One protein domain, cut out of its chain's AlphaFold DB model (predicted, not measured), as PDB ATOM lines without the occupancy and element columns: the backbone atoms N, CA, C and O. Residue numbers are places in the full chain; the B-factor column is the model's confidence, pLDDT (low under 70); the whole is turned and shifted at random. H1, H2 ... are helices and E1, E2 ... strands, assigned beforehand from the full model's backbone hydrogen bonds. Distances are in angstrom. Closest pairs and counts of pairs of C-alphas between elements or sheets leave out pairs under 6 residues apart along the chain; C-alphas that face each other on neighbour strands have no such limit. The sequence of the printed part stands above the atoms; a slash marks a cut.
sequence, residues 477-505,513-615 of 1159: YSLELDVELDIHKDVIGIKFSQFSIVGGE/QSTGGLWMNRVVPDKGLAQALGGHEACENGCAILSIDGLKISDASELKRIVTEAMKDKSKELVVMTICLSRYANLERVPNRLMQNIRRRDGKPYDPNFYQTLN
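What this domain is: This is residues 477 to 505 and 513 to 615 of the 1159 residues of an uncharacterized protein of Fragilariopsis cylindrus CCMP1102 (UniProt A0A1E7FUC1). A small, strongly twisted sheet of three strands, E1, E3 and E2, lies near the middle of the domain, with the helix H3 slantwise over its edge strand E2. The short helices H1 and H4 only graze the sheet, and the last helix, H5, lies far out, apart from the strands. The printed part has 132 residues, with five named helices and three named strands in the order E1 H1 H2 E2 H3 E3 H4 H5; under half of the residues are in these elements. The sheet runs E1 E3 E2, all antiparallel, and the class is mixed, helices and strands. The whole is compact, with a radius of gyration of the C-alphas of 14.8 A and spans of 41 by 41 by 25 A.

Where its parts are: E1, residues 479 to 486, begins at C-alpha 479 (-26.329, -45.590, -51.252) and is 22.2 A long. H1 is residues 529 to 532, 5.1 A, and H2 is residues 537 to 540, 5.2 A. E2, residues 543 to 548, is 14.7 A long. H3, residues 556 to 566, starts at C-alpha 556 (-23.962, -25.416, -44.259) and is 15.3 A long. E3, residues 574 to 581, is 21.0 A long. H4 is residues 592 to 595, 4.9 A. H5, residues 608 to 615, is 10.5 A long and ends at C-alpha 615 (-16.907, -55.723, -48.586).

How they stand to each other: E1 and E3 are antiparallel neighbours at 154 degrees, with N 481 and O 579 2.9 A apart, within hydrogen-bond range. E3, the inner strand, and E2 are antiparallel at 144 degrees, with N 580 and O 544 at 2.8 A. H1 only grazes the sheet with residues 529 to 532; its closest C-alphas to E1 are Ala 532 and Val 483, 7.2 A. H1 and H2 are close but not clearly touching, the C-alphas of Ala 530 and Cys 539 being 7.6 A apart. H3 is on the sheet at a height of 9.9 A, over E2 and slantwise to the strands, at 43 degrees to E2 on the local plane. H4 is only just on the sheet, with 5 pairs of C-alphas within 10 A, and only grazes it with residues 594 to 595. H5 is not on the sheet and is apart from H4. In H3 and H5 every O i to N i+4 pair is within hydrogen-bond range; H1, H2 and H4 are too short for such a pair.

The domain as a whole: The C-alphas farthest apart are those of Glu 505 and Asn 592, 45.0 A. Residues 506 to 512 are not printed, and C-alphas 505 and 513 are 13.5 A apart across the cut. Of the links printed whole, H4 to H5 is long. Residues 492 to 505 and 513 to 515 have pLDDT under 70; the mean of the printed part is 84.2.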
ATOM      1  N   TYR A 477     -22.502 -46.709 -57.076       94.00
ATOM      2  CA  TYR A 477     -22.699 -47.728 -56.045       94.00
ATOM      3  C   TYR A 477     -22.841 -47.157 -54.628       94.00
ATOM      4  O   TYR A 477     -23.125 -47.931 -53.710       94.00
ATOM      5  N   SER A 478     -22.676 -45.847 -54.423       95.31
ATOM      6  CA  SER A 478     -23.048 -45.215 -53.152       95.31
ATOM      7  C   SER A 478     -24.569 -45.249 -52.952       95.31
ATOM      8  O   SER A 478     -25.349 -45.397 -53.899       95.31
ATOM      9  N   LEU A 479     -24.992 -45.201 -51.692       96.06
ATOM     10  CA  LEU A 479     -26.329 -45.590 -51.252       96.06
ATOM     11  C   LEU A 479     -27.096 -44.382 -50.719       96.06
ATOM     12  O   LEU A 479     -26.739 -43.832 -49.681       96.06
ATOM     13  N   GLU A 480     -28.165 -43.987 -51.403       96.81
ATOM     14  CA  GLU A 480     -29.097 -42.991 -50.885       96.81
ATOM     15  C   GLU A 480     -30.143 -43.647 -49.971       96.81
ATOM     16  O   GLU A 480     -30.724 -44.688 -50.290       96.81
ATOM     17  N   LEU A 481     -30.415 -43.001 -48.842       96.19
ATOM     18  CA  LEU A 481     -31.431 -43.389 -47.872       96.19
ATOM     19  C   LEU A 481     -32.127 -42.134 -47.340       96.19
ATOM     20  O   LEU A 481     -31.471 -41.161 -46.970       96.19
ATOM     21  N   ASP A 482     -33.453 -42.180 -47.259       96.25
ATOM     22  CA  ASP A 482     -34.255 -41.168 -46.576       96.25
ATOM     23  C   ASP A 482     -34.493 -41.595 -45.117       96.25
ATOM     24  O   ASP A 482     -35.019 -42.679 -44.847       96.25
ATOM     25  N   VAL A 483     -34.065 -40.752 -44.174       95.25
ATOM     26  CA  VAL A 483     -34.108 -41.007 -42.728       95.25
ATOM     27  C   VAL A 483     -35.080 -40.044 -42.055       95.25
ATOM     28  O   VAL A 483     -34.861 -38.835 -42.047       95.25
ATOM     29  N   GLU A 484     -36.134 -40.587 -41.452       94.25
ATOM     30  CA  GLU A 484     -37.039 -39.852 -40.562       94.25
ATOM     31  C   GLU A 484     -36.346 -39.567 -39.219       94.25
ATOM     32  O   GLU A 484     -35.885 -40.496 -38.548       94.25
ATOM     33  N   LEU A 485     -36.293 -38.295 -38.819       92.12
ATOM     34  CA  LEU A 485     -35.749 -37.826 -37.540       92.12
ATOM     35  C   LEU A 485     -36.807 -37.027 -36.774       92.12
ATOM     36  O   LEU A 485     -37.484 -36.177 -37.355       92.12
ATOM     37  N   ASP A 486     -36.926 -37.267 -35.467       89.06
ATOM     38  CA  ASP A 486     -37.884 -36.578 -34.600       89.06
ATOM     39  C   ASP A 486     -37.287 -35.261 -34.099       89.06
ATOM     40  O   ASP A 486     -36.381 -35.258 -33.269       89.06
ATOM     41  N   ILE A 487     -37.787 -34.121 -34.582       82.56
ATOM     42  CA  ILE A 487     -37.154 -32.812 -34.330       82.56
ATOM     43  C   ILE A 487     -37.125 -32.454 -32.828       82.56
ATOM     44  O   ILE A 487     -36.316 -31.634 -32.385       82.56
ATOM     45  N   HIS A 488     -38.021 -33.042 -32.031       79.88
ATOM     46  CA  HIS A 488     -38.203 -32.720 -30.617       79.88
ATOM     47  C   HIS A 488     -37.486 -33.695 -29.674       79.88
ATOM     48  O   HIS A 488     -37.092 -33.291 -28.578       79.88
ATOM     49  N   LYS A 489     -37.288 -34.953 -30.084       80.06
ATOM     50  CA  LYS A 489     -36.550 -35.974 -29.318       80.06
ATOM     51  C   LYS A 489     -35.086 -36.073 -29.757       80.06
ATOM     52  O   LYS A 489     -34.195 -36.175 -28.911       80.06
ATOM     53  N   ASP A 490     -34.826 -36.000 -31.060       73.88
ATOM     54  CA  ASP A 490     -33.500 -36.160 -31.644       73.88
ATOM     55  C   ASP A 490     -32.764 -34.822 -31.744       73.88
ATOM     56  O   ASP A 490     -32.875 -34.063 -32.709       73.88
ATOM     57  N   VAL A 491     -31.870 -34.574 -30.781       71.00
ATOM     58  CA  VAL A 491     -30.753 -33.656 -31.031       71.00
ATOM     59  C   VAL A 491     -29.922 -34.265 -32.160       71.00
ATOM     60  O   VAL A 491     -29.117 -35.161 -31.909       71.00
ATOM     61  N   ILE A 492     -30.126 -33.755 -33.382       66.44
ATOM     62  CA  ILE A 492     -29.608 -34.254 -34.675       66.44
ATOM     63  C   ILE A 492     -28.151 -34.748 -34.599       66.44
ATOM     64  O   ILE A 492     -27.787 -35.721 -35.254       66.44
ATOM     65  N   GLY A 493     -27.315 -34.117 -33.764       59.19
ATOM     66  CA  GLY A 493     -26.066 -34.718 -33.279       59.19
ATOM     67  C   GLY A 493     -24.902 -34.665 -34.270       59.19
ATOM     68  O   GLY A 493     -23.802 -35.123 -33.966       59.19
ATOM     69  N   ILE A 494     -25.112 -34.075 -35.443       61.88
ATOM     70  CA  ILE A 494     -24.096 -33.935 -36.482       61.88
ATOM     71  C   ILE A 494     -23.223 -32.715 -36.169       61.88
ATOM     72  O   ILE A 494     -23.722 -31.601 -35.997       61.88
ATOM     73  N   LYS A 495     -21.898 -32.905 -36.118       56.34
ATOM     74  CA  LYS A 495     -20.947 -31.787 -36.035       56.34
ATOM     75  C   LYS A 495     -20.484 -31.396 -37.430       56.34
ATOM     76  O   LYS A 495     -19.433 -31.831 -37.897       56.34
ATOM     77  N   PHE A 496     -21.262 -30.525 -38.066       55.19
ATOM     78  CA  PHE A 496     -20.831 -29.818 -39.267       55.19
ATOM     79  C   PHE A 496     -19.574 -29.000 -38.963       55.19
ATOM     80  O   PHE A 496     -19.565 -28.166 -38.054       55.19
ATOM     81  N   SER A 497     -18.523 -29.183 -39.757       47.62
ATOM     82  CA  SER A 497     -17.558 -28.104 -39.961       47.62
ATOM     83  C   SER A 497     -18.302 -26.946 -40.628       47.62
ATOM     84  O   SER A 497     -19.059 -27.165 -41.572       47.62
ATOM     85  N   GLN A 498     -18.106 -25.717 -40.144       45.28
ATOM     86  CA  GLN A 498     -18.706 -24.524 -40.750       45.28
ATOM     87  C   GLN A 498     -18.040 -24.246 -42.106       45.28
ATOM     88  O   GLN A 498     -17.076 -23.490 -42.207       45.28
ATOM     89  N   PHE A 499     -18.533 -24.908 -43.150       49.50
ATOM     90  CA  PHE A 499     -18.035 -24.772 -44.513       49.50
ATOM     91  C   PHE A 499     -18.654 -23.549 -45.189       49.50
ATOM     92  O   PHE A 499     -19.609 -23.658 -45.951       49.50
ATOM     93  N   SER A 500     -18.083 -22.372 -44.938       38.19
ATOM     94  CA  SER A 500     -18.374 -21.201 -45.756       38.19
ATOM     95  C   SER A 500     -17.724 -21.352 -47.138       38.19
ATOM     96  O   SER A 500     -16.500 -21.486 -47.295       38.19
ATOM     97  N   ILE A 501     -18.547 -21.302 -48.187       42.81
ATOM     98  CA  ILE A 501     -18.079 -21.175 -49.573       42.81
ATOM     99  C   ILE A 501     -17.755 -19.694 -49.833       42.81
ATOM    100  O   ILE A 501     -18.353 -19.032 -50.673       42.81
ATOM    101  N   VAL A 502     -16.793 -19.155 -49.070       37.19
ATOM    102  CA  VAL A 502     -16.185 -17.850 -49.372       37.19
ATOM    103  C   VAL A 502     -15.568 -17.945 -50.766       37.19
ATOM    104  O   VAL A 502     -14.843 -18.902 -51.052       37.19
ATOM    105  N   GLY A 503     -15.945 -17.005 -51.630       40.56
ATOM    106  CA  GLY A 503     -15.808 -17.141 -53.075       40.56
ATOM    107  C   GLY A 503     -14.381 -17.031 -53.606       40.56
ATOM    108  O   GLY A 503     -13.580 -16.221 -53.143       40.56
ATOM    109  N   GLY A 504     -14.125 -17.819 -54.645       39.22
ATOM    110  CA  GLY A 504     -12.968 -17.753 -55.526       39.22
ATOM    111  C   GLY A 504     -13.323 -18.498 -56.812       39.22
ATOM    112  O   GLY A 504     -13.621 -19.683 -56.752       39.22
ATOM    113  N   GLU A 505     -13.332 -17.772 -57.932       47.56
ATOM    114  CA  GLU A 505     -13.531 -18.254 -59.313       47.56
ATOM    115  C   GLU A 505     -14.890 -18.904 -59.661       47.56
ATOM    116  O   GLU A 505     -15.248 -20.009 -59.260       47.56
ATOM    117  N   GLN A 513     -22.792 -26.852 -59.335       53.47
ATOM    118  CA  GLN A 513     -24.196 -26.508 -59.055       53.47
ATOM    119  C   GLN A 513     -25.194 -27.632 -59.409       53.47
ATOM    120  O   GLN A 513     -26.354 -27.564 -59.006       53.47
ATOM    121  N   SER A 514     -24.763 -28.683 -60.118       55.00
ATOM    122  CA  SER A 514     -25.593 -29.859 -60.416       55.00
ATOM    123  C   SER A 514     -25.675 -30.879 -59.263       55.00
ATOM    124  O   SER A 514     -26.710 -31.528 -59.087       55.00
ATOM    125  N   THR A 515     -24.623 -30.992 -58.445       57.94
ATOM    126  CA  THR A 515     -24.401 -32.065 -57.457       57.94
ATOM    127  C   THR A 515     -24.422 -31.545 -56.014       57.94
ATOM    128  O   THR A 515     -23.448 -31.632 -55.270       57.94
ATOM    129  N   GLY A 516     -25.567 -30.990 -55.604       80.81
ATOM    130  CA  GLY A 516     -25.773 -30.470 -54.246       80.81
ATOM    131  C   GLY A 516     -25.701 -31.542 -53.147       80.81
ATOM    132  O   GLY A 516     -26.320 -32.601 -53.261       80.81
ATOM    133  N   GLY A 517     -24.978 -31.232 -52.069       90.44
ATOM    134  CA  GLY A 517     -24.916 -32.008 -50.834       90.44
ATOM    135  C   GLY A 517     -23.895 -31.442 -49.838       90.44
ATOM    136  O   GLY A 517     -23.133 -30.529 -50.155       90.44
ATOM    137  N   LEU A 518     -23.851 -31.992 -48.620       91.12
ATOM    138  CA  LEU A 518     -22.931 -31.573 -47.557       91.12
ATOM    139  C   LEU A 518     -22.278 -32.775 -46.856       91.12
ATOM    140  O   LEU A 518     -22.955 -33.569 -46.203       91.12
ATOM    141  N   TRP A 519     -20.948 -32.875 -46.934       91.44
ATOM    142  CA  TRP A 519     -20.174 -33.942 -46.287       91.44
ATOM    143  C   TRP A 519     -20.209 -33.867 -44.754       91.44
ATOM    144  O   TRP A 519     -19.885 -32.837 -44.150       91.44
ATOM    145  N   MET A 520     -20.511 -34.994 -44.111       87.88
ATOM    146  CA  MET A 520     -20.519 -35.139 -42.658       87.88
ATOM    147  C   MET A 520     -19.204 -35.739 -42.159       87.88
ATOM    148  O   MET A 520     -19.009 -36.947 -42.126       87.88
ATOM    149  N   ASN A 521     -18.310 -34.873 -41.682       78.94
ATOM    150  CA  ASN A 521     -17.023 -35.289 -41.118       78.94
ATOM    151  C   ASN A 521     -17.144 -36.045 -39.774       78.94
ATOM    152  O   ASN A 521     -16.197 -36.713 -39.364       78.94
ATOM    153  N   ARG A 522     -18.267 -35.907 -39.046       80.44
ATOM    154  CA  ARG A 522     -18.539 -36.664 -37.811       80.44
ATOM    155  C   ARG A 522     -20.014 -36.637 -37.396       80.44
ATOM    156  O   ARG A 522     -20.593 -35.563 -37.217       80.44
ATOM    157  N   VAL A 523     -20.554 -37.817 -37.100       83.31
ATOM    158  CA  VAL A 523     -21.824 -38.014 -36.377       83.31
ATOM    159  C   VAL A 523     -21.521 -38.369 -34.908       83.31
ATOM    160  O   VAL A 523     -20.462 -38.930 -34.607       83.31
ATOM    161  N   VAL A 524     -22.390 -37.994 -33.966       82.12
ATOM    162  CA  VAL A 524     -22.308 -38.437 -32.558       82.12
ATOM    163  C   VAL A 524     -22.871 -39.863 -32.445       82.12
ATOM    164  O   VAL A 524     -23.995 -40.052 -32.896       82.12
ATOM    165  N   PRO A 525     -22.157 -40.852 -31.863       82.44
ATOM    166  CA  PRO A 525     -22.542 -42.262 -32.007       82.44
ATOM    167  C   PRO A 525     -23.899 -42.660 -31.426       82.44
ATOM    168  O   PRO A 525     -24.606 -43.460 -32.028       82.44
ATOM    169  N   ASP A 526     -24.271 -42.089 -30.283       80.75
ATOM    170  CA  ASP A 526     -25.390 -42.588 -29.474       80.75
ATOM    171  C   ASP A 526     -26.666 -41.732 -29.594       80.75
ATOM    172  O   ASP A 526     -27.530 -41.809 -28.721       80.75
ATOM    173  N   LYS A 527     -26.759 -40.838 -30.598       83.31
ATOM    174  CA  LYS A 527     -27.857 -39.856 -30.731       83.31
ATOM    175  C   LYS A 527     -28.209 -39.512 -32.176       83.31
ATOM    176  O   LYS A 527     -27.333 -39.476 -33.041       83.31
ATOM    177  N   GLY A 528     -29.476 -39.156 -32.398       86.12
ATOM    178  CA  GLY A 528     -29.959 -38.569 -33.647       86.12
ATOM    179  C   GLY A 528     -29.656 -39.459 -34.847       86.12
ATOM    180  O   GLY A 528     -30.022 -40.630 -34.857       86.12
ATOM    181  N   LEU A 529     -28.940 -38.930 -35.844       89.00
ATOM    182  CA  LEU A 529     -28.687 -39.658 -37.090       89.00
ATOM    183  C   LEU A 529     -28.029 -41.040 -36.888       89.00
ATOM    184  O   LEU A 529     -28.467 -42.013 -37.498       89.00
ATOM    185  N   ALA A 530     -27.013 -41.166 -36.028       89.38
ATOM    186  CA  ALA A 530     -26.375 -42.468 -35.805       89.38
ATOM    187  C   ALA A 530     -27.341 -43.462 -35.141       89.38
ATOM    188  O   ALA A 530     -27.380 -44.631 -35.512       89.38
ATOM    189  N   GLN A 531     -28.177 -42.988 -34.214       90.12
ATOM    190  CA  GLN A 531     -29.200 -43.804 -33.561       90.12
ATOM    191  C   GLN A 531     -30.289 -44.254 -34.551       90.12
ATOM    192  O   GLN A 531     -30.689 -45.417 -34.526       90.12
ATOM    193  N   ALA A 532     -30.720 -43.376 -35.463       89.62
ATOM    194  CA  ALA A 532     -31.675 -43.710 -36.520       89.62
ATOM    195  C   ALA A 532     -31.128 -44.778 -37.490       89.62
ATOM    196  O   ALA A 532     -31.866 -45.675 -37.897       89.62
ATOM    197  N   LEU A 533     -29.824 -44.728 -37.791       92.38
ATOM    198  CA  LEU A 533     -29.094 -45.723 -38.590       92.38
ATOM    199  C   LEU A 533     -28.648 -46.971 -37.793       92.38
ATOM    200  O   LEU A 533     -28.000 -47.850 -38.351       92.38
ATOM    201  N   GLY A 534     -28.982 -47.083 -36.503       89.50
ATOM    202  CA  GLY A 534     -28.615 -48.230 -35.656       89.50
ATOM    203  C   GLY A 534     -27.145 -48.283 -35.201       89.50
ATOM    204  O   GLY A 534     -26.729 -49.256 -34.569       89.50
ATOM    205  N   GLY A 535     -26.358 -47.247 -35.490       90.44
ATOM    206  CA  GLY A 535     -24.966 -47.089 -35.074       90.44
ATOM    207  C   GLY A 535     -24.222 -46.026 -35.887       90.44
ATOM    208  O   GLY A 535     -24.642 -45.634 -36.976       90.44
ATOM    209  N   HIS A 536     -23.074 -45.569 -35.381       92.12
ATOM    210  CA  HIS A 536     -22.156 -44.730 -36.165       92.12
ATOM    211  C   HIS A 536     -21.474 -45.474 -37.318       92.12
ATOM    212  O   HIS A 536     -21.042 -44.830 -38.271       92.12
ATOM    213  N   GLU A 537     -21.412 -46.805 -37.250       90.56
ATOM    214  CA  GLU A 537     -20.713 -47.691 -38.186       90.56
ATOM    215  C   GLU A 537     -21.222 -47.557 -39.639       90.56
ATOM    216  O   GLU A 537     -20.453 -47.718 -40.587       90.56
ATOM    217  N   ALA A 538     -22.488 -47.165 -39.830       89.56
ATOM    218  CA  ALA A 538     -23.050 -46.841 -41.144       89.56
ATOM    219  C   ALA A 538     -22.431 -45.576 -41.776       89.56
ATOM    220  O   ALA A 538     -22.398 -45.441 -42.996       89.56
ATOM    221  N   CYS A 539     -21.914 -44.653 -40.959       90.50
ATOM    222  CA  CYS A 539     -21.368 -43.365 -41.390       90.50
ATOM    223  C   CYS A 539     -19.831 -43.309 -41.401       90.50
ATOM    224  O   CYS A 539     -19.278 -42.374 -41.982       90.50
ATOM    225  N   GLU A 540     -19.130 -44.257 -40.763       86.44
ATOM    226  CA  GLU A 540     -17.664 -44.211 -40.608       86.44
ATOM    227  C   GLU A 540     -16.916 -44.186 -41.950       86.44
ATOM    228  O   GLU A 540     -15.949 -43.442 -42.102       86.44
ATOM    229  N   ASN A 541     -17.402 -44.933 -42.947       84.56
ATOM    230  CA  ASN A 541     -16.781 -45.027 -44.272       84.56
ATOM    231  C   ASN A 541     -17.198 -43.913 -45.252       84.56
ATOM    232  O   ASN A 541     -16.853 -43.976 -46.433       84.56
ATOM    233  N   GLY A 542     -17.903 -42.882 -44.778       87.06
ATOM    234  CA  GLY A 542     -18.275 -41.704 -45.560       87.06
ATOM    235  C   GLY A 542     -19.781 -41.498 -45.671       87.06
ATOM    236  O   GLY A 542     -20.533 -42.445 -45.903       87.06
ATOM    237  N   CYS A 543     -20.215 -40.249 -45.488       92.94
ATOM    238  CA  CYS A 543     -21.621 -39.893 -45.322       92.94
ATOM    239  C   CYS A 543     -21.859 -38.417 -45.700       92.94
ATOM    240  O   CYS A 543     -21.086 -37.541 -45.298       92.94
ATOM    241  N   ALA A 544     -22.918 -38.117 -46.455       94.50
ATOM    242  CA  ALA A 544     -23.269 -36.758 -46.885       94.50
ATOM    243  C   ALA A 544     -24.788 -36.524 -46.881       94.50
ATOM    244  O   ALA A 544     -25.544 -37.406 -47.271       94.50
ATOM    245  N   ILE A 545     -25.248 -35.336 -46.478       94.88
ATOM    246  CA  ILE A 545     -26.671 -34.958 -46.576       94.88
ATOM    247  C   ILE A 545     -26.931 -34.393 -47.972       94.88
ATOM    248  O   ILE A 545     -26.213 -33.489 -48.393       94.88
ATOM    249  N   LEU A 546     -27.955 -34.883 -48.669       94.75
ATOM    250  CA  LEU A 546     -28.367 -34.390 -49.989       94.75
ATOM    251  C   LEU A 546     -29.552 -33.422 -49.896       94.75
ATOM    252  O   LEU A 546     -29.567 -32.383 -50.558       94.75
ATOM    253  N   SER A 547     -30.552 -33.767 -49.078       94.75
ATOM    254  CA  SER A 547     -31.797 -33.006 -48.947       94.75
ATOM    255  C   SER A 547     -32.390 -33.099 -47.539       94.75
ATOM    256  O   SER A 547     -32.101 -34.043 -46.801       94.75
ATOM    257  N   ILE A 548     -33.231 -32.129 -47.183       94.00
ATOM    258  CA  ILE A 548     -34.141 -32.189 -46.033       94.00
ATOM    259  C   ILE A 548     -35.543 -31.814 -46.515       94.00
ATOM    260  O   ILE A 548     -35.719 -30.771 -47.137       94.00
ATOM    261  N   ASP A 549     -36.530 -32.670 -46.255       93.44
ATOM    262  CA  ASP A 549     -37.906 -32.570 -46.761       93.44
ATOM    263  C   ASP A 549     -37.966 -32.350 -48.293       93.44
ATOM    264  O   ASP A 549     -38.809 -31.617 -48.812       93.44
ATOM    265  N   GLY A 550     -37.021 -32.947 -49.033       93.31
ATOM    266  CA  GLY A 550     -36.853 -32.771 -50.480       93.31
ATOM    267  C   GLY A 550     -36.138 -31.479 -50.904       93.31
ATOM    268  O   GLY A 550     -35.756 -31.344 -52.069       93.31
ATOM    269  N   LEU A 551     -35.896 -30.537 -49.986       93.06
ATOM    270  CA  LEU A 551     -35.103 -29.335 -50.246       93.06
ATOM    271  C   LEU A 551     -33.620 -29.715 -50.309       93.06
ATOM    272  O   LEU A 551     -33.016 -30.070 -49.295       93.06
ATOM    273  N   LYS A 552     -33.033 -29.653 -51.510       93.06
ATOM    274  CA  LYS A 552     -31.596 -29.884 -51.720       93.06
ATOM    275  C   LYS A 552     -30.762 -28.891 -50.910       93.06
ATOM    276  O   LYS A 552     -31.117 -27.721 -50.809       93.06
ATOM    277  N   ILE A 553     -29.635 -29.359 -50.382       90.44
ATOM    278  CA  ILE A 553     -28.708 -28.555 -49.579       90.44
ATOM    279  C   ILE A 553     -27.481 -28.199 -50.418       90.44
ATOM    280  O   ILE A 553     -26.768 -29.089 -50.878       90.44
ATOM    281  N   SER A 554     -27.217 -26.903 -50.596       83.88
ATOM    282  CA  SER A 554     -26.013 -26.410 -51.280       83.88
ATOM    283  C   SER A 554     -24.866 -26.039 -50.329       83.88
ATOM    284  O   SER A 554     -23.701 -26.239 -50.676       83.88
ATOM    285  N   ASP A 555     -25.160 -25.539 -49.120       84.94
ATOM    286  CA  ASP A 555     -24.144 -25.233 -48.105       84.94
ATOM    287  C   ASP A 555     -24.622 -25.420 -46.644       84.94
ATOM    288  O   ASP A 555     -25.783 -25.723 -46.350       84.94
ATOM    289  N   ALA A 556     -23.696 -25.256 -45.692       82.06
ATOM    290  CA  ALA A 556     -23.962 -25.416 -44.259       82.06
ATOM    291  C   ALA A 556     -24.850 -24.304 -43.647       82.06
ATOM    292  O   ALA A 556     -25.433 -24.497 -42.577       82.06
ATOM    293  N   SER A 557     -24.954 -23.147 -44.304       83.94
ATOM    294  CA  SER A 557     -25.808 -22.019 -43.913       83.94
ATOM    295  C   SER A 557     -27.257 -22.287 -44.313       83.94
ATOM    296  O   SER A 557     -28.166 -22.099 -43.504       83.94
ATOM    297  N   GLU A 558     -27.464 -22.786 -45.532       86.88
ATOM    298  CA  GLU A 558     -28.747 -23.258 -46.043       86.88
ATOM    299  C   GLU A 558     -29.267 -24.439 -45.226       86.88
ATOM    300  O   GLU A 558     -30.408 -24.399 -44.773       86.88
ATOM    301  N   LEU A 559     -28.423 -25.432 -44.929       86.50
ATOM    302  CA  LEU A 559     -28.789 -26.517 -44.018       86.50
ATOM    303  C   LEU A 559     -29.255 -25.985 -42.656       86.50
ATOM    304  O   LEU A 559     -30.312 -26.377 -42.160       86.50
ATOM    305  N   LYS A 560     -28.501 -25.054 -42.052       86.38
ATOM    306  CA  LYS A 560     -28.901 -24.435 -40.782       86.38
ATOM    307  C   LYS A 560     -30.235 -23.692 -40.919       86.38
ATOM    308  O   LYS A 560     -31.048 -23.766 -39.998       86.38
ATOM    309  N   ARG A 561     -30.474 -22.998 -42.038       91.25
ATOM    310  CA  ARG A 561     -31.738 -22.308 -42.337       91.25
ATOM    311  C   ARG A 561     -32.902 -23.300 -42.420       91.25
ATOM    312  O   ARG A 561     -33.849 -23.138 -41.660       91.25
ATOM    313  N   ILE A 562     -32.793 -24.341 -43.247       88.94
ATOM    314  CA  ILE A 562     -33.836 -25.359 -43.451       88.94
ATOM    315  C   ILE A 562     -34.165 -26.077 -42.132       88.94
ATOM    316  O   ILE A 562     -35.332 -26.153 -41.756       88.94
ATOM    317  N   VAL A 563     -33.157 -26.510 -41.365       86.00
ATOM    318  CA  VAL A 563     -33.374 -27.122 -40.036       86.00
ATOM    319  C   VAL A 563     -34.037 -26.139 -39.063       86.00
ATOM    320  O   VAL A 563     -34.924 -26.532 -38.311       86.00
ATOM    321  N   THR A 564     -33.670 -24.853 -39.090       87.75
ATOM    322  CA  THR A 564     -34.301 -23.820 -38.242       87.75
ATOM    323  C   THR A 564     -35.741 -23.507 -38.670       87.75
ATOM    324  O   THR A 564     -36.549 -23.109 -37.835       87.75
ATOM    325  N   GLU A 565     -36.076 -23.648 -39.952       90.50
ATOM    326  CA  GLU A 565     -37.437 -23.485 -40.471       90.50
ATOM    327  C   GLU A 565     -38.309 -24.694 -40.106       90.50
ATOM    328  O   GLU A 565     -39.381 -24.500 -39.537       90.50
ATOM    329  N   ALA A 566     -37.810 -25.922 -40.283       84.12
ATOM    330  CA  ALA A 566     -38.488 -27.134 -39.820       84.12
ATOM    331  C   ALA A 566     -38.704 -27.134 -38.292       84.12
ATOM    332  O   ALA A 566     -39.803 -27.404 -37.829       84.12
ATOM    333  N   MET A 567     -37.710 -26.707 -37.499       82.38
ATOM    334  CA  MET A 567     -37.840 -26.533 -36.039       82.38
ATOM    335  C   MET A 567     -38.872 -25.475 -35.604       82.38
ATOM    336  O   MET A 567     -39.258 -25.452 -34.434       82.38
ATOM    337  N   LYS A 568     -39.298 -24.574 -36.500       88.38
ATOM    338  CA  LYS A 568     -40.363 -23.591 -36.231       88.38
ATOM    339  C   LYS A 568     -41.743 -24.099 -36.641       88.38
ATOM    340  O   LYS A 568     -42.736 -23.647 -36.070       88.38
ATOM    341  N   ASP A 569     -41.808 -25.004 -37.612       89.06
ATOM    342  CA  ASP A 569     -43.048 -25.605 -38.087       89.06
ATOM    343  C   ASP A 569     -43.546 -26.673 -37.105       89.06
ATOM    344  O   ASP A 569     -43.316 -27.868 -37.260       89.06
ATOM    345  N   LYS A 570     -44.287 -26.222 -36.086       86.12
ATOM    346  CA  LYS A 570     -44.913 -27.088 -35.073       86.12
ATOM    347  C   LYS A 570     -45.922 -28.105 -35.634       86.12
ATOM    348  O   LYS A 570     -46.459 -28.879 -34.849       86.12
ATOM    349  N   SER A 571     -46.230 -28.090 -36.936       90.25
ATOM    350  CA  SER A 571     -47.050 -29.131 -37.567       90.25
ATOM    351  C   SER A 571     -46.239 -30.367 -37.983       90.25
ATOM    352  O   SER A 571     -46.827 -31.417 -38.240       90.25
ATOM    353  N   LYS A 572     -44.902 -30.272 -38.003       87.19
ATOM    354  CA  LYS A 572     -43.983 -31.362 -38.350       87.19
ATOM    355  C   LYS A 572     -43.300 -31.935 -37.112       87.19
ATOM    356  O   LYS A 572     -42.331 -31.377 -36.609       87.19
ATOM    357  N   GLU A 573     -43.757 -33.100 -36.657       89.88
ATOM    358  CA  GLU A 573     -43.031 -33.878 -35.638       89.88
ATOM    359  C   GLU A 573     -41.765 -34.546 -36.209       89.88
ATOM    360  O   GLU A 573     -40.785 -34.751 -35.489       89.88
ATOM    361  N   LEU A 574     -41.778 -34.863 -37.510       92.31
ATOM    362  CA  LEU A 574     -40.712 -35.561 -38.227       92.31
ATOM    363  C   LEU A 574     -40.148 -34.710 -39.371       92.31
ATOM    364  O   LEU A 574     -40.890 -34.018 -40.068       92.31
ATOM    365  N   VAL A 575     -38.841 -34.836 -39.593       92.88
ATOM    366  CA  VAL A 575     -38.115 -34.344 -40.773       92.88
ATOM    367  C   VAL A 575     -37.545 -35.526 -41.546       92.88
ATOM    368  O   VAL A 575     -36.990 -36.446 -40.944       92.88
ATOM    369  N   VAL A 576     -37.631 -35.483 -42.877       94.69
ATOM    370  CA  VAL A 576     -37.059 -36.504 -43.765       94.69
ATOM    371  C   VAL A 576     -35.713 -36.015 -44.295       94.69
ATOM    372  O   VAL A 576     -35.651 -35.094 -45.106       94.69
ATOM    373  N   MET A 577     -34.617 -36.626 -43.846       95.25
ATOM    374  CA  MET A 577     -33.260 -36.294 -44.283       95.25
ATOM    375  C   MET A 577     -32.775 -37.300 -45.334       95.25
ATOM    376  O   MET A 577     -32.561 -38.467 -45.013       95.25
ATOM    377  N   THR A 578     -32.564 -36.855 -46.575       96.06
ATOM    378  CA  THR A 578     -31.949 -37.671 -47.636       96.06
ATOM    379  C   THR A 578     -30.436 -37.676 -47.466       96.06
ATOM    380  O   THR A 578     -29.807 -36.613 -47.456       96.06
ATOM    381  N   ILE A 579     -29.835 -38.858 -47.370       96.19
ATOM    382  CA  ILE A 579     -28.420 -39.053 -47.044       96.19
ATOM    383  C   ILE A 579     -27.789 -40.007 -48.051       96.19
ATOM    384  O   ILE A 579     -28.362 -41.052 -48.338       96.19
ATOM    385  N   CYS A 580     -26.598 -39.672 -48.549       96.44
ATOM    386  CA  CYS A 580     -25.746 -40.591 -49.295       96.44
ATOM    387  C   CYS A 580     -24.715 -41.230 -48.355       96.44
ATOM    388  O   CYS A 580     -23.987 -40.523 -47.652       96.44
ATOM    389  N   LEU A 581     -24.653 -42.558 -48.357       95.31
ATOM    390  CA  LEU A 581     -23.695 -43.396 -47.643       95.31
ATOM    391  C   LEU A 581     -22.711 -44.013 -48.641       95.31
ATOM    392  O   LEU A 581     -23.087 -44.402 -49.745       95.31
ATOM    393  N   SER A 582     -21.445 -44.128 -48.244       93.81
ATOM    394  CA  SER A 582     -20.406 -44.766 -49.057       93.81
ATOM    395  C   SER A 582     -20.769 -46.219 -49.377       93.81
ATOM    396  O   SER A 582     -21.350 -46.905 -48.533       93.81
ATOM    397  N   ARG A 583     -20.361 -46.741 -50.543       92.81
ATOM    398  CA  ARG A 583     -20.596 -48.154 -50.907       92.81
ATOM    399  C   ARG A 583     -20.033 -49.171 -49.901       92.81
ATOM    400  O   ARG A 583     -20.472 -50.315 -49.881       92.81
ATOM    401  N   TYR A 584     -19.093 -48.749 -49.052       90.62
ATOM    402  CA  TYR A 584     -18.493 -49.552 -47.980       90.62
ATOM    403  C   TYR A 584     -19.147 -49.342 -46.595       90.62
ATOM    404  O   TYR A 584     -18.572 -49.734 -45.579       90.62
ATOM    405  N   ALA A 585     -20.299 -48.671 -46.496       91.19
ATOM    406  CA  ALA A 585     -20.996 -48.444 -45.226       91.19
ATOM    407  C   ALA A 585     -21.386 -49.765 -44.532       91.19
ATOM    408  O   ALA A 585     -21.898 -50.681 -45.179       91.19
ATOM    409  N   ASN A 586     -21.191 -49.865 -43.208       90.81
ATOM    410  CA  ASN A 586     -21.687 -51.019 -42.458       90.81
ATOM    411  C   ASN A 586     -23.175 -50.825 -42.115       90.81
ATOM    412  O   ASN A 586     -23.530 -50.033 -41.244       90.81
ATOM    413  N   LEU A 587     -24.034 -51.592 -42.790       93.31
ATOM    414  CA  LEU A 587     -25.487 -51.550 -42.626       93.31
ATOM    415  C   LEU A 587     -26.043 -52.676 -41.725       93.31
ATOM    416  O   LEU A 587     -27.256 -52.783 -41.580       93.31
ATOM    417  N   GLU A 588     -25.198 -53.498 -41.086       90.94
ATOM    418  CA  GLU A 588     -25.607 -54.673 -40.281       90.94
ATOM    419  C   GLU A 588     -26.594 -54.353 -39.146       90.94
ATOM    420  O   GLU A 588     -27.351 -55.226 -38.721       90.94
ATOM    421  N   ARG A 589     -26.577 -53.115 -38.635       90.94
ATOM    422  CA  ARG A 589     -27.471 -52.650 -37.560       90.94
ATOM    423  C   ARG A 589     -28.588 -51.721 -38.030       90.94
ATOM    424  O   ARG A 589     -29.419 -51.334 -37.207       90.94
ATOM    425  N   VAL A 590     -28.624 -51.357 -39.313       91.94
ATOM    426  CA  VAL A 590     -29.642 -50.442 -39.842       91.94
ATOM    427  C   VAL A 590     -31.020 -51.096 -39.684       91.94
ATOM    428  O   VAL A 590     -31.218 -52.221 -40.146       91.94
ATOM    429  N   PRO A 591     -31.995 -50.433 -39.031       90.94
ATOM    430  CA  PRO A 591     -33.310 -51.019 -38.806       90.94
ATOM    431  C   PRO A 591     -33.964 -51.497 -40.109       90.94
ATOM    432  O   PRO A 591     -34.018 -50.751 -41.084       90.94
ATOM    433  N   ASN A 592     -34.552 -52.701 -40.102       88.12
ATOM    434  CA  ASN A 592     -35.174 -53.322 -41.287       88.12
ATOM    435  C   ASN A 592     -36.187 -52.421 -42.029       88.12
ATOM    436  O   ASN A 592     -36.380 -52.596 -43.229       88.12
ATOM    437  N   ARG A 593     -36.814 -51.455 -41.337       89.31
ATOM    438  CA  ARG A 593     -37.690 -50.433 -41.943       89.31
ATOM    439  C   ARG A 593     -36.950 -49.493 -42.906       89.31
ATOM    440  O   ARG A 593     -37.498 -49.138 -43.936       89.31
ATOM    441  N   LEU A 594     -35.707 -49.121 -42.589       89.12
ATOM    442  CA  LEU A 594     -34.866 -48.265 -43.428       89.12
ATOM    443  C   LEU A 594     -34.208 -49.069 -44.551       89.12
ATOM    444  O   LEU A 594     -34.106 -48.563 -45.660       89.12
ATOM    445  N   MET A 595     -33.850 -50.336 -44.306       88.12
ATOM    446  CA  MET A 595     -33.265 -51.236 -45.319       88.12
ATOM    447  C   MET A 595     -34.136 -51.396 -46.579       88.12
ATOM    448  O   MET A 595     -33.604 -51.664 -47.652       88.12
ATOM    449  N   GLN A 596     -35.457 -51.210 -46.472       87.00
ATOM    450  CA  GLN A 596     -36.390 -51.232 -47.609       87.00
ATOM    451  C   GLN A 596     -36.360 -49.945 -48.454       87.00
ATOM    452  O   GLN A 596     -36.752 -49.978 -49.618       87.00
ATOM    453  N   ASN A 597     -35.866 -48.838 -47.891       90.94
ATOM    454  CA  ASN A 597     -35.789 -47.523 -48.531       90.94
ATOM    455  C   ASN A 597     -34.384 -47.201 -49.079       90.94
ATOM    456  O   ASN A 597     -34.198 -46.139 -49.675       90.94
ATOM    457  N   ILE A 598     -33.394 -48.086 -48.886       94.25
ATOM    458  CA  ILE A 598     -32.042 -47.890 -49.424       94.25
ATOM    459  C   ILE A 598     -32.054 -48.137 -50.936       94.25
ATOM    460  O   ILE A 598     -32.294 -49.250 -51.414       94.25
ATOM    461  N   ARG A 599     -31.731 -47.086 -51.686       95.88
ATOM    462  CA  ARG A 599     -31.496 -47.116 -53.131       95.88
ATOM    463  C   ARG A 599     -30.028 -46.818 -53.417       95.88
ATOM    464  O   ARG A 599     -29.329 -46.205 -52.619       95.88
ATOM    465  N   ARG A 600     -29.555 -47.222 -54.582       95.81
ATOM    466  CA  ARG A 600     -28.278 -46.787 -55.152       95.81
ATOM    467  C   ARG A 600     -28.413 -45.397 -55.767       95.81
ATOM    468  O   ARG A 600     -29.514 -44.998 -56.155       95.81
ATOM    469  N   ARG A 601     -27.288 -44.697 -55.934       93.44
ATOM    470  CA  ARG A 601     -27.183 -43.442 -56.703       93.44
ATOM    471  C   ARG A 601     -27.734 -43.572 -58.131       93.44
ATOM    472  O   ARG A 601     -28.353 -42.636 -58.627       93.44
ATOM    473  N   ASP A 602     -27.607 -44.750 -58.746       92.44
ATOM    474  CA  ASP A 602     -28.185 -45.075 -60.062       92.44
ATOM    475  C   ASP A 602     -29.680 -45.478 -60.041       92.44
ATOM    476  O   ASP A 602     -30.206 -45.993 -61.032       92.44
ATOM    477  N   GLY A 603     -30.367 -45.283 -58.911       92.75
ATOM    478  CA  GLY A 603     -31.797 -45.541 -58.728       92.75
ATOM    479  C   GLY A 603     -32.193 -47.011 -58.542       92.75
ATOM    480  O   GLY A 603     -33.367 -47.291 -58.301       92.75
ATOM    481  N   LYS A 604     -31.256 -47.966 -58.628       93.94
ATOM    482  CA  LYS A 604     -31.547 -49.390 -58.379       93.94
ATOM    483  C   LYS A 604     -31.737 -49.662 -56.874       93.94
ATOM    484  O   LYS A 604     -31.118 -48.981 -56.058       93.94
ATOM    485  N   PRO A 605     -32.542 -50.660 -56.467       93.62
ATOM    486  CA  PRO A 605     -32.641 -51.051 -55.060       93.62
ATOM    487  C   PRO A 605     -31.315 -51.620 -54.530       93.62
ATOM    488  O   PRO A 605     -30.503 -52.159 -55.288       93.62
ATOM    489  N   TYR A 606     -31.109 -51.527 -53.218       93.94
ATOM    490  CA  TYR A 606     -29.999 -52.177 -52.520       93.94
ATOM    491  C   TYR A 606     -30.132 -53.713 -52.529       93.94
ATOM    492  O   TYR A 606     -31.158 -54.255 -52.120       93.94
ATOM    493  N   ASP A 607     -29.077 -54.420 -52.953       92.38
ATOM    494  CA  ASP A 607     -28.941 -55.877 -52.804       92.38
ATOM    495  C   ASP A 607     -27.875 -56.204 -51.739       92.38
ATOM    496  O   ASP A 607     -26.683 -56.018 -52.003       92.38
ATOM    497  N   PRO A 608     -28.258 -56.737 -50.561       89.31
ATOM    498  CA  PRO A 608     -27.309 -57.106 -49.513       89.31
ATOM    499  C   PRO A 608     -26.187 -58.039 -49.986       89.31
ATOM    500  O   PRO A 608     -25.063 -57.927 -49.501       89.31
ATOM    501  N   ASN A 609     -26.465 -58.943 -50.932       89.81
ATOM    502  CA  ASN A 609     -25.503 -59.951 -51.381       89.81
ATOM    503  C   ASN A 609     -24.373 -59.302 -52.190       89.81
ATOM    504  O   ASN A 609     -23.196 -59.519 -51.901       89.81
ATOM    505  N   PHE A 610     -24.724 -58.441 -53.150       89.62
ATOM    506  CA  PHE A 610     -23.758 -57.663 -53.922       89.62
ATOM    507  C   PHE A 610     -22.832 -56.829 -53.015       89.62
ATOM    508  O   PHE A 610     -21.609 -56.908 -53.139       89.62
ATOM    509  N   TYR A 611     -23.379 -56.105 -52.032       85.88
ATOM    510  CA  TYR A 611     -22.559 -55.297 -51.117       85.88
ATOM    511  C   TYR A 611     -21.725 -56.138 -50.136       85.88
ATOM    512  O   TYR A 611     -20.607 -55.747 -49.802       85.88
ATOM    513  N   GLN A 612     -22.185 -57.330 -49.742       83.38
ATOM    514  CA  GLN A 612     -21.341 -58.294 -49.025       83.38
ATOM    515  C   GLN A 612     -20.157 -58.771 -49.880       83.38
ATOM    516  O   GLN A 612     -19.059 -58.909 -49.347       83.38
ATOM    517  N   THR A 613     -20.325 -58.952 -51.197       81.88
ATOM    518  CA  THR A 613     -19.191 -59.283 -52.085       81.88
ATOM    519  C   THR A 613     -18.228 -58.115 -52.320       81.88
ATOM    520  O   THR A 613     -17.036 -58.362 -52.470       81.88
ATOM    521  N   LEU A 614     -18.693 -56.857 -52.281       77.25
ATOM    522  CA  LEU A 614     -17.815 -55.675 -52.331       77.25
ATOM    523  C   LEU A 614     -17.004 -55.466 -51.044       77.25
ATOM    524  O   LEU A 614     -15.879 -54.976 -51.104       77.25
ATOM    525  N   ASN A 615     -17.572 -55.825 -49.889       71.00
ATOM    526  CA  ASN A 615     -16.907 -55.723 -48.586       71.00
ATOM    527  C   ASN A 615     -16.055 -56.959 -48.239       71.00
ATOM    528  O   ASN A 615     -15.312 -56.941 -47.256       71.00
TER     529      ASN A 615